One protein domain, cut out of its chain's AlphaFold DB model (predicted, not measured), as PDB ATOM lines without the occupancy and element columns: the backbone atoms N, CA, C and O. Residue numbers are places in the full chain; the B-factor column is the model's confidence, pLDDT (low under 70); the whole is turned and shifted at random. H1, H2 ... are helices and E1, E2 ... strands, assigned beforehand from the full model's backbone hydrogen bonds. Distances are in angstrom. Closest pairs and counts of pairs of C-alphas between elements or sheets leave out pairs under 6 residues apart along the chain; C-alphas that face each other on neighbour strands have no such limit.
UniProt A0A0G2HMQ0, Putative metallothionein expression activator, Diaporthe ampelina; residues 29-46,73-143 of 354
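Overview. This is residues 29 to 46 and 73 to 143 of the 354 residues of the protein "Putative metallothionein expression activator" of Diaporthe ampelina (UniProt A0A0G2HMQ0). A loose chain of small parts is strung out round the helix H2 in the middle: the short helix H1 and the small two-strand sheet E1 E2 pack on H2, the hairpin E3 E4 reaches away at one end, and H3 lies at the other end beyond a long loop. The printed part has 89 residues, with the order H1 E1 E2 E3 E4 H2 H3; both two-strand sheets are antiparallel and the class is mixed, helices and strands. It is loose, with a radius of gyration of the C-alphas of 15.9 A, and spans 45 by 39 by 25 A.

Arrangement. H1, residues 35 to 40, and H2, residues 101 to 111, touch about perpendicular at 82 degrees, the closest C-alphas being those of Ile 38 and Lys 105, 6.4 A apart. E1, residues 42 to 46, is antiparallel to E2, residues 73 to 76, with N 43 and O 75 within hydrogen-bond range at 2.8 A. The closest C-alphas of E2 and H2 are those of Tyr 74 and Lys 101, 6.1 A apart. E2 runs on into E3, residues 79 to 83, at 28 degrees across a break of 2 residues. E3 and E4, residues 89 to 93, form an antiparallel hairpin, with N 80 and O 92 at 2.9 A. H3, residues 131 to 141, touches no helix. Every O i to N i+4 pair is within hydrogen-bond range in H1, 5 of 7 in H2 and 4 of 7 in H3.

Along the chain. H1 begins at C-alpha 35, (123.509, 155.131, 124.518). E1 measures 13.0 A, E3 12.6 A, E4 12.8 A and H2 15.8 A from first to last C-alpha. H3, 16.0 A, ends at C-alpha 141, (121.669, 157.838, 93.652).

Size, cuts and confidence. The C-alphas farthest apart are those of Gly 87 and Val 143, 48.3 A. Residues 47 to 72 are not printed, and C-alphas 46 and 73 are 6.8 A apart across the cut. The link from H2 to H3 is long, 19 residues, and within it residues 117 to 118 pair antiparallel with 127 to 128. Residues 46, 142 and 143 have pLDDT under 70.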
ATOM      1  N   VAL A  29     127.286 151.560 111.132       83.62
ATOM      2  CA  VAL A  29     128.598 151.841 111.711       83.62
ATOM      3  C   VAL A  29     128.442 151.850 113.227       83.62
ATOM      4  O   VAL A  29     127.422 152.318 113.738       83.62
ATOM      5  N   GLU A  30     129.442 151.326 113.935       81.50
ATOM      6  CA  GLU A  30     129.475 151.340 115.395       81.50
ATOM      7  C   GLU A  30     129.413 152.785 115.904       81.50
ATOM      8  O   GLU A  30     130.168 153.650 115.449       81.50
ATOM      9  N   SER A  31     128.506 153.061 116.839       80.19
ATOM     10  CA  SER A  31     128.415 154.380 117.454       80.19
ATOM     11  C   SER A  31     129.623 154.614 118.349       80.19
ATOM     12  O   SER A  31     129.884 153.823 119.255       80.19
ATOM     13  N   THR A  32     130.315 155.738 118.175       78.50
ATOM     14  CA  THR A  32     131.406 156.151 119.077       78.50
ATOM     15  C   THR A  32     130.895 156.607 120.446       78.50
ATOM     16  O   THR A  32     131.679 156.887 121.350       78.50
ATOM     17  N   ILE A  33     129.574 156.676 120.605       81.75
ATOM     18  CA  ILE A  33     128.895 157.302 121.729       81.75
ATOM     19  C   ILE A  33     128.040 156.277 122.436       81.75
ATOM     20  O   ILE A  33     127.267 155.540 121.820       81.75
ATOM     21  N   LYS A  34     128.149 156.254 123.763       82.75
ATOM     22  CA  LYS A  34     127.361 155.336 124.574       82.75
ATOM     23  C   LYS A  34     125.890 155.766 124.565       82.75
ATOM     24  O   LYS A  34     125.593 156.955 124.701       82.75
ATOM     25  N   PRO A  35     124.939 154.816 124.495       78.56
ATOM     26  CA  PRO A  35     123.509 155.131 124.518       78.56
ATOM     27  C   PRO A  35     123.071 155.848 125.806       78.56
ATOM     28  O   PRO A  35     122.047 156.535 125.808       78.56
ATOM     29  N   GLU A  36     123.850 155.709 126.879       84.62
ATOM     30  CA  GLU A  36     123.655 156.383 128.165       84.62
ATOM     31  C   GLU A  36     123.819 157.904 128.040       84.62
ATOM     32  O   GLU A  36     122.915 158.634 128.434       84.62
ATOM     33  N   GLN A  37     124.872 158.378 127.360       83.75
ATOM     34  CA  GLN A  37     125.125 159.814 127.158       83.75
ATOM     35  C   GLN A  37     123.978 160.492 126.400       83.75
ATOM     36  O   GLN A  37     123.557 161.597 126.727       83.75
ATOM     37  N   ILE A  38     123.416 159.805 125.401       85.19
ATOM     38  CA  ILE A  38     122.264 160.319 124.651       85.19
ATOM     39  C   ILE A  38     121.015 160.357 125.540       85.19
ATOM     40  O   ILE A  38     120.202 161.270 125.427       85.19
ATOM     41  N   SER A  39     120.848 159.367 126.419       86.38
ATOM     42  CA  SER A  39     119.682 159.271 127.301       86.38
ATOM     43  C   SER A  39     119.680 160.356 128.379       86.38
ATOM     44  O   SER A  39     118.614 160.885 128.683       86.38
ATOM     45  N   GLU A  40     120.847 160.737 128.899       88.62
ATOM     46  CA  GLU A  40     121.016 161.833 129.869       88.62
ATOM     47  C   GLU A  40     120.606 163.202 129.302       88.62
ATOM     48  O   GLU A  40     120.094 164.066 130.016       88.62
ATOM     49  N   LEU A  41     120.775 163.387 127.992       86.56
ATOM     50  CA  LEU A  41     120.457 164.627 127.282       86.56
ATOM     51  C   LEU A  41     118.963 164.776 126.945       86.56
ATOM     52  O   LEU A  41     118.533 165.836 126.474       86.56
ATOM     53  N   ILE A  42     118.155 163.741 127.198       88.50
ATOM     54  CA  ILE A  42     116.703 163.767 127.015       88.50
ATOM     55  C   ILE A  42     116.046 164.210 128.324       88.50
ATOM     56  O   ILE A  42     116.057 163.505 129.328       88.50
ATOM     57  N   GLY A  43     115.411 165.377 128.306       86.12
ATOM     58  CA  GLY A  43     114.485 165.785 129.352       86.12
ATOM     59  C   GLY A  43     113.078 165.274 129.083       86.12
ATOM     60  O   GLY A  43     112.607 165.337 127.951       86.12
ATOM     61  N   GLU A  44     112.387 164.834 130.125       84.19
ATOM     62  CA  GLU A  44     110.944 164.603 130.093       84.19
ATOM     63  C   GLU A  44     110.270 165.809 130.748       84.19
ATOM     64  O   GLU A  44     110.653 166.221 131.843       84.19
ATOM     65  N   THR A  45     109.318 166.431 130.054       74.38
ATOM     66  CA  THR A  45     108.479 167.481 130.631       74.38
ATOM     67  C   THR A  45     107.054 166.960 130.691       74.38
ATOM     68  O   THR A  45     106.431 166.707 129.655       74.38
ATOM     69  N   GLU A  46     106.548 166.791 131.903       63.34
ATOM     70  CA  GLU A  46     105.131 166.592 132.163       63.34
ATOM     71  C   GLU A  46     104.413 167.943 132.058       63.34
ATOM     72  O   GLU A  46     104.803 168.928 132.687       63.34
ATOM     73  N   LYS A  73     106.039 165.406 126.611       85.44
ATOM     74  CA  LYS A  73     106.925 166.108 125.673       85.44
ATOM     75  C   LYS A  73     108.366 165.861 126.097       85.44
ATOM     76  O   LYS A  73     108.713 166.019 127.265       85.44
ATOM     77  N   TYR A  74     109.198 165.462 125.145       88.44
ATOM     78  CA  TYR A  74     110.628 165.262 125.350       88.44
ATOM     79  C   TYR A  74     111.374 166.518 124.911       88.44
ATOM     80  O   TYR A  74     111.102 167.033 123.831       88.44
ATOM     81  N   ILE A  75     112.319 167.005 125.710       88.88
ATOM     82  CA  ILE A  75     113.136 168.182 125.397       88.88
ATOM     83  C   ILE A  75     114.605 167.790 125.224       88.88
ATOM     84  O   ILE A  75     115.141 166.994 125.992       88.88
ATOM     85  N   CYS A  76     115.263 168.362 124.218       89.88
ATOM     86  CA  CYS A  76     116.707 168.267 124.044       89.88
ATOM     87  C   CYS A  76     117.413 169.256 124.981       89.88
ATOM     88  O   CYS A  76     117.278 170.472 124.821       89.88
ATOM     89  N   LYS A  77     118.174 168.733 125.946       89.56
ATOM     90  CA  LYS A  77     118.947 169.516 126.926       89.56
ATOM     91  C   LYS A  77     120.396 169.773 126.495       89.56
ATOM     92  O   LYS A  77     121.212 170.148 127.326       89.56
ATOM     93  N   TRP A  78     120.723 169.566 125.219       88.62
ATOM     94  CA  TRP A  78     122.065 169.825 124.698       88.62
ATOM     95  C   TRP A  78     122.480 171.286 124.901       88.62
ATOM     96  O   TRP A  78     121.690 172.191 124.606       88.62
ATOM     97  N   ILE A  79     123.716 171.485 125.360       86.44
ATOM     98  CA  ILE A  79     124.360 172.786 125.532       86.44
ATOM     99  C   ILE A  79     125.600 172.799 124.641       86.44
ATOM    100  O   ILE A  79     126.488 171.962 124.791       86.44
ATOM    101  N   GLU A  80     125.641 173.743 123.708       83.88
ATOM    102  CA  GLU A  80     126.813 174.015 122.883       83.88
ATOM    103  C   GLU A  80     127.591 175.180 123.499       83.88
ATOM    104  O   GLU A  80     127.024 176.255 123.712       83.88
ATOM    105  N   GLN A  81     128.875 174.972 123.793       77.25
ATOM    106  CA  GLN A  81     129.754 176.044 124.254       77.25
ATOM    107  C   GLN A  81     130.279 176.809 123.043       77.25
ATOM    108  O   GLN A  81     131.091 176.291 122.275       77.25
ATOM    109  N   VAL A  82     129.812 178.041 122.860       78.44
ATOM    110  CA  VAL A  82     130.256 178.905 121.767       78.44
ATOM    111  C   VAL A  82     131.245 179.919 122.330       78.44
ATOM    112  O   VAL A  82     130.893 180.765 123.149       78.44
ATOM    113  N   SER A  83     132.503 179.836 121.903       80.38
ATOM    114  CA  SER A  83     133.507 180.855 122.217       80.38
ATOM    115  C   SER A  83     133.410 182.000 121.209       80.38
ATOM    116  O   SER A  83     133.658 181.813 120.016       80.38
ATOM    117  N   ASN A  84     133.056 183.194 121.678       79.69
ATOM    118  CA  ASN A  84     133.076 184.398 120.860       79.69
ATOM    119  C   ASN A  84     134.505 184.928 120.694       79.69
ATOM    120  O   ASN A  84     135.383 184.705 121.530       79.69
ATOM    121  N   LYS A  85     134.730 185.678 119.608       78.06
ATOM    122  CA  LYS A  85     136.033 186.298 119.293       78.06
ATOM    123  C   LYS A  85     136.514 187.262 120.381       78.06
ATOM    124  O   LYS A  85     137.709 187.499 120.498       78.06
ATOM    125  N   ASP A  86     135.584 187.760 121.190       82.75
ATOM    126  CA  ASP A  86     135.830 188.669 122.308       82.75
ATOM    127  C   ASP A  86     136.258 187.939 123.602       82.75
ATOM    128  O   ASP A  86     136.374 188.560 124.656       82.75
ATOM    129  N   GLY A  87     136.478 186.617 123.550       76.50
ATOM    130  CA  GLY A  87     136.896 185.797 124.695       76.50
ATOM    131  C   GLY A  87     135.763 185.418 125.655       76.50
ATOM    132  O   GLY A  87     136.006 184.761 126.664       76.50
ATOM    133  N   THR A  88     134.521 185.801 125.352       74.69
ATOM    134  CA  THR A  88     133.336 185.394 126.109       74.69
ATOM    135  C   THR A  88     132.832 184.039 125.613       74.69
ATOM    136  O   THR A  88     132.603 183.841 124.421       74.69
ATOM    137  N   SER A  89     132.662 183.082 126.522       71.56
ATOM    138  CA  SER A  89     131.978 181.820 126.235       71.56
ATOM    139  C   SER A  89     130.497 181.971 126.563       71.56
ATOM    140  O   SER A  89     130.153 182.271 127.707       71.56
ATOM    141  N   GLU A  90     129.624 181.778 125.578       78.50
ATOM    142  CA  GLU A  90     128.180 181.706 125.793       78.50
ATOM    143  C   GLU A  90     127.687 180.268 125.612       78.50
ATOM    144  O   GLU A  90     128.002 179.596 124.628       78.50
ATOM    145  N   ASP A  91     126.914 179.795 126.588       81.12
ATOM    146  CA  ASP A  91     126.298 178.475 126.557       81.12
ATOM    147  C   ASP A  91     124.962 178.558 125.821       81.12
ATOM    148  O   ASP A  91     123.996 179.171 126.290       81.12
ATOM    149  N   LYS A  92     124.889 177.929 124.648       82.38
ATOM    150  CA  LYS A  92     123.685 177.913 123.822       82.38
ATOM    151  C   LYS A  92     122.943 176.591 123.972       82.38
ATOM    152  O   LYS A  92     123.356 175.557 123.454       82.38
ATOM    153  N   THR A  93     121.792 176.637 124.637       83.94
ATOM    154  CA  THR A  93     120.919 175.467 124.815       83.94
ATOM    155  C   THR A  93     120.026 175.240 123.591       83.94
ATOM    156  O   THR A  93     119.414 176.175 123.075       83.94
ATOM    157  N   CYS A  94     119.894 173.989 123.137       84.56
ATOM    158  CA  CYS A  94     119.097 173.647 121.954       84.56
ATOM    159  C   CYS A  94     117.576 173.816 122.159       84.56
ATOM    160  O   CYS A  94     116.880 174.285 121.258       84.56
ATOM    161  N   GLY A  95     117.050 173.436 123.331       79.62
ATOM    162  CA  GLY A  95     115.668 173.711 123.756       79.62
ATOM    163  C   GLY A  95     114.547 173.128 122.877       79.62
ATOM    164  O   GLY A  95     113.395 173.532 123.021       79.62
ATOM    165  N   GLN A  96     114.851 172.209 121.952       82.38
ATOM    166  CA  GLN A  96     113.871 171.630 121.024       82.38
ATOM    167  C   GLN A  96     112.971 170.593 121.702       82.38
ATOM    168  O   GLN A  96     113.461 169.755 122.461       82.38
ATOM    169  N   PHE A  97     111.674 170.614 121.373       85.81
ATOM    170  CA  PHE A  97     110.671 169.685 121.900       85.81
ATOM    171  C   PHE A  97     110.246 168.649 120.858       85.81
ATOM    172  O   PHE A  97     110.028 168.966 119.690       85.81
ATOM    173  N   PHE A  98     110.055 167.413 121.311       85.06
ATOM    174  CA  PHE A  98     109.666 166.270 120.500       85.06
ATOM    175  C   PHE A  98     108.528 165.504 121.171       85.06
ATOM    176  O   PHE A  98     108.517 165.295 122.381       85.06
ATOM    177  N   GLU A  99     107.589 165.026 120.361       86.12
ATOM    178  CA  GLU A  99     106.458 164.206 120.821       86.12
ATOM    179  C   GLU A  99     106.875 162.776 121.182       86.12
ATOM    180  O   GLU A  99     106.175 162.080 121.907       86.12
ATOM    181  N   ARG A 100     108.020 162.315 120.668       84.50
ATOM    182  CA  ARG A 100     108.521 160.960 120.906       84.50
ATOM    183  C   ARG A 100     109.988 160.966 121.295       84.50
ATOM    184  O   ARG A 100     110.794 161.679 120.689       84.50
ATOM    185  N   LYS A 101     110.336 160.083 122.232       85.06
ATOM    186  CA  LYS A 101     111.708 159.873 122.712       85.06
ATOM    187  C   LYS A 101     112.669 159.498 121.583       85.06
ATOM    188  O   LYS A 101     113.777 160.014 121.536       85.06
ATOM    189  N   GLU A 102     112.223 158.665 120.640       84.69
ATOM    190  CA  GLU A 102     113.007 158.237 119.468       84.69
ATOM    191  C   GLU A 102     113.457 159.412 118.584       84.69
ATOM    192  O   GLU A 102     114.594 159.444 118.114       84.69
ATOM    193  N   ASN A 103     112.597 160.419 118.416       85.56
ATOM    194  CA  ASN A 103     112.902 161.601 117.615       85.56
ATOM    195  C   ASN A 103     113.858 162.541 118.356       85.56
ATOM    196  O   ASN A 103     114.773 163.076 117.735       85.56
ATOM    197  N   CYS A 104     113.688 162.691 119.675       87.00
ATOM    198  CA  CYS A 104     114.626 163.438 120.512       87.00
ATOM    199  C   CYS A 104     116.019 162.784 120.500       87.00
ATOM    200  O   CYS A 104     117.017 163.464 120.282       87.00
ATOM    201  N   LYS A 105     116.083 161.449 120.620       86.50
ATOM    202  CA  LYS A 105     117.325 160.664 120.530       86.50
ATOM    203  C   LYS A 105     118.047 160.901 119.200       86.50
ATOM    204  O   LYS A 105     119.222 161.251 119.196       86.50
ATOM    205  N   ALA A 106     117.328 160.770 118.084       85.00
ATOM    206  CA  ALA A 106     117.889 161.007 116.756       85.00
ATOM    207  C   ALA A 106     118.338 162.464 116.558       85.00
ATOM    208  O   ALA A 106     119.308 162.722 115.857       85.00
ATOM    209  N   HIS A 107     117.653 163.427 117.173       85.44
ATOM    210  CA  HIS A 107     118.084 164.818 117.155       85.44
ATOM    211  C   HIS A 107     119.367 165.036 117.972       85.44
ATOM    212  O   HIS A 107     120.281 165.692 117.486       85.44
ATOM    213  N   ILE A 108     119.493 164.454 119.165       86.00
ATOM    214  CA  ILE A 108     120.714 164.565 119.983       86.00
ATOM    215  C   ILE A 108     121.925 163.965 119.259       86.00
ATOM    216  O   ILE A 108     123.001 164.556 119.264       86.00
ATOM    217  N   GLN A 109     121.735 162.856 118.543       85.62
ATOM    218  CA  GLN A 109     122.768 162.270 117.685       85.62
ATOM    219  C   GLN A 109     123.276 163.231 116.596       85.62
ATOM    220  O   GLN A 109     124.399 163.074 116.135       85.62
ATOM    221  N   THR A 110     122.499 164.252 116.207       82.94
ATOM    222  CA  THR A 110     122.981 165.288 115.275       82.94
ATOM    223  C   THR A 110     123.922 166.305 115.911       82.94
ATOM    224  O   THR A 110     124.762 166.832 115.197       82.94
ATOM    225  N   HIS A 111     123.810 166.567 117.218       82.50
ATOM    226  CA  HIS A 111     124.748 167.444 117.936       82.50
ATOM    227  C   HIS A 111     126.074 166.755 118.218       82.50
ATOM    228  O   HIS A 111     127.128 167.374 118.250       82.50
ATOM    229  N   LEU A 112     125.989 165.451 118.434       82.06
ATOM    230  CA  LEU A 112     127.112 164.596 118.749       82.06
ATOM    231  C   LEU A 112     127.817 164.029 117.503       82.06
ATOM    232  O   LEU A 112     128.760 163.254 117.633       82.06
ATOM    233  N   ASP A 113     127.310 164.353 116.309       80.94
ATOM    234  CA  ASP A 113     127.731 163.790 115.021       80.94
ATOM    235  C   ASP A 113     127.774 162.246 114.963       80.94
ATOM    236  O   ASP A 113     128.423 161.648 114.101       80.94
ATOM    237  N   ASP A 114     126.991 161.575 115.815       81.44
ATOM    238  CA  ASP A 114     126.839 160.119 115.823       81.44
ATOM    239  C   ASP A 114     125.895 159.676 114.703       81.44
ATOM    240  O   ASP A 114     124.667 159.616 114.836       81.44
ATOM    241  N   ARG A 115     126.481 159.394 113.541       82.06
ATOM    242  CA  ARG A 115     125.758 158.985 112.338       82.06
ATOM    243  C   ARG A 115     126.025 157.515 112.050       82.06
ATOM    244  O   ARG A 115     126.971 157.152 111.357       82.06
ATOM    245  N   GLN A 116     125.126 156.686 112.557       82.38
ATOM    246  CA  GLN A 116     125.267 155.233 112.594       82.38
ATOM    247  C   GLN A 116     125.013 154.527 111.257       82.38
ATOM    248  O   GLN A 116     125.130 153.315 111.205       82.38
ATOM    249  N   TYR A 117     124.640 155.217 110.178       83.81
ATOM    250  CA  TYR A 117     124.319 154.578 108.896       83.81
ATOM    251  C   TYR A 117     125.119 155.190 107.757       83.81
ATOM    252  O   TYR A 117     124.946 156.367 107.436       83.81
ATOM    253  N   LYS A 118     125.953 154.388 107.092       85.25
ATOM    254  CA  LYS A 118     126.808 154.848 105.993       85.25
ATOM    255  C   LYS A 118     126.227 154.504 104.633       85.25
ATOM    256  O   LYS A 118     125.725 153.408 104.411       85.25
ATOM    257  N   CYS A 119     126.331 155.438 103.692       84.62
ATOM    258  CA  CYS A 119     125.992 155.152 102.307       84.62
ATOM    259  C   CYS A 119     126.961 154.103 101.718       84.62
ATOM    260  O   CYS A 119     128.172 154.336 101.753       84.62
ATOM    261  N   PRO A 120     126.466 152.987 101.142       78.62
ATOM    262  CA  PRO A 120     127.307 151.985 100.480       78.62
ATOM    263  C   PRO A 120     128.104 152.535  99.295       78.62
ATOM    264  O   PRO A 120     129.120 151.962  98.910       78.62
ATOM    265  N   TYR A 121     127.664 153.650  98.707       75.56
ATOM    266  CA  TYR A 121     128.387 154.292  97.619       75.56
ATOM    267  C   TYR A 121     129.628 155.015  98.146       75.56
ATOM    268  O   TYR A 121     129.535 156.079  98.763       75.56
ATOM    269  N   GLY A 122     130.804 154.458  97.844       74.38
ATOM    270  CA  GLY A 122     132.100 154.980  98.292       74.38
ATOM    271  C   GLY A 122     132.388 156.422  97.863       74.38
ATOM    272  O   GLY A 122     132.987 157.168  98.626       74.38
ATOM    273  N   PHE A 123     131.886 156.857  96.703       75.56
ATOM    274  CA  PHE A 123     132.014 158.248  96.242       75.56
ATOM    275  C   PHE A 123     131.069 159.227  96.957       75.56
ATOM    276  O   PHE A 123     131.216 160.438  96.822       75.56
ATOM    277  N   CYS A 124     130.057 158.728  97.673       81.38
ATOM    278  CA  CYS A 124     129.085 159.571  98.361       81.38
ATOM    279  C   CYS A 124     129.558 159.939  99.767       81.38
ATOM    280  O   CYS A 124     129.386 161.077 100.192       81.38
ATOM    281  N   GLY A 125     130.100 158.965 100.505       76.94
ATOM    282  CA  GLY A 125     130.625 159.165 101.861       76.94
ATOM    283  C   GLY A 125     129.603 159.641 102.905       76.94
ATOM    284  O   GLY A 125     129.980 159.907 104.041       76.94
ATOM    285  N   LYS A 126     128.314 159.760 102.557       80.19
ATOM    286  CA  LYS A 126     127.298 160.345 103.442       80.19
ATOM    287  C   LYS A 126     126.921 159.405 104.578       80.19
ATOM    288  O   LYS A 126     126.668 158.220 104.359       80.19
ATOM    289  N   LEU A 127     126.816 159.987 105.769       85.50
ATOM    290  CA  LEU A 127     126.405 159.319 106.996       85.50
ATOM    291  C   LEU A 127     125.046 159.861 107.469       85.50
ATOM    292  O   LEU A 127     124.768 161.066 107.406       85.50
ATOM    293  N   PHE A 128     124.206 158.966 107.973       83.50
ATOM    294  CA  PHE A 128     122.849 159.235 108.430       83.50
ATOM    295  C   PHE A 128     122.653 158.713 109.848       83.50
ATOM    296  O   PHE A 128     123.229 157.709 110.246       83.50
ATOM    297  N   VAL A 129     121.793 159.394 110.599       84.06
ATOM    298  CA  VAL A 129     121.445 159.003 111.970       84.06
ATOM    299  C   VAL A 129     120.454 157.835 111.990       84.06
ATOM    300  O   VAL A 129     120.498 156.987 112.873       84.06
ATOM    301  N   ARG A 130     119.554 157.761 111.000       83.12
ATOM    302  CA  ARG A 130     118.480 156.758 110.952       83.12
ATOM    303  C   ARG A 130     118.523 155.946 109.664       83.12
ATOM    304  O   ARG A 130     118.839 156.471 108.594       83.12
ATOM    305  N   SER A 131     118.100 154.690 109.763       81.62
ATOM    306  CA  SER A 131     118.039 153.756 108.641       81.62
ATOM    307  C   SER A 131     117.104 154.260 107.533       81.62
ATOM    308  O   SER A 131     117.494 154.337 106.370       81.62
ATOM    309  N   HIS A 132     115.889 154.717 107.845       81.81
ATOM    310  CA  HIS A 132     114.979 155.209 106.800       81.81
ATOM    311  C   HIS A 132     115.509 156.454 106.075       81.81
ATOM    312  O   HIS A 132     115.154 156.677 104.916       81.81
ATOM    313  N   ASP A 133     116.360 157.258 106.724       84.00
ATOM    314  CA  ASP A 133     116.986 158.427 106.105       84.00
ATOM    315  C   ASP A 133     118.053 157.996 105.086       84.00
ATOM    316  O   ASP A 133     118.060 158.529 103.971       84.00
ATOM    317  N   LEU A 134     118.871 156.983 105.405       84.25
ATOM    318  CA  LEU A 134     119.784 156.353 104.445       84.25
ATOM    319  C   LEU A 134     119.006 155.659 103.310       84.25
ATOM    320  O   LEU A 134     119.303 155.892 102.141       84.25
ATOM    321  N   ARG A 135     117.942 154.903 103.609       81.31
ATOM    322  CA  ARG A 135     117.085 154.270 102.587       81.31
ATOM    323  C   ARG A 135     116.498 155.300 101.622       81.31
ATOM    324  O   ARG A 135     116.463 155.089 100.412       81.31
ATOM    325  N   ARG A 136     116.045 156.442 102.142       79.25
ATOM    326  CA  ARG A 136     115.576 157.566 101.320       79.25
ATOM    327  C   ARG A 136     116.706 158.142 100.473       79.25
ATOM    328  O   ARG A 136     116.479 158.474  99.314       79.25
ATOM    329  N   HIS A 137     117.893 158.290 101.046       83.19
ATOM    330  CA  HIS A 137     119.054 158.792 100.333       83.19
ATOM    331  C   HIS A 137     119.498 157.858  99.198       83.19
ATOM    332  O   HIS A 137     119.827 158.351  98.122       83.19
ATOM    333  N   LEU A 138     119.426 156.537  99.365       79.06
ATOM    334  CA  LEU A 138     119.778 155.590  98.302       79.06
ATOM    335  C   LEU A 138     118.929 155.786  97.039       79.06
ATOM    336  O   LEU A 138     119.454 155.749  95.931       79.06
ATOM    337  N   ARG A 139     117.658 156.175  97.192       76.44
ATOM    338  CA  ARG A 139     116.771 156.544  96.070       76.44
ATOM    339  C   ARG A 139     117.159 157.839  95.348       76.44
ATOM    340  O   ARG A 139     116.470 158.227  94.416       76.44
ATOM    341  N   THR A 140     118.172 158.566  95.823       73.81
ATOM    342  CA  THR A 140     118.708 159.760  95.142       73.81
ATOM    343  C   THR A 140     119.924 159.452  94.279       73.81
ATOM    344  O   THR A 140     120.220 160.231  93.379       73.81
ATOM    345  N   HIS A 141     120.613 158.335  94.536       73.19
ATOM    346  CA  HIS A 141     121.669 157.838  93.652       73.19
ATOM    347  C   HIS A 141     121.095 157.330  92.337       73.19
ATOM    348  O   HIS A 141     121.667 157.554  91.275       73.19
ATOM    349  N   ASP A 142     119.927 156.708  92.422       64.06
ATOM    350  CA  ASP A 142     119.150 156.297  91.273       64.06
ATOM    351  C   ASP A 142     118.214 157.454  90.893       64.06
ATOM    352  O   ASP A 142     117.364 157.854  91.689       64.06
ATOM    353  N   VAL A 143     118.386 158.074  89.721       57.56
ATOM    354  CA  VAL A 143     117.563 159.214  89.256       57.56
ATOM    355  C   VAL A 143     116.175 158.713  88.834       57.56
ATOM    356  O   VAL A 143     115.727 158.913  87.710       57.56
TER     357      VAL A 143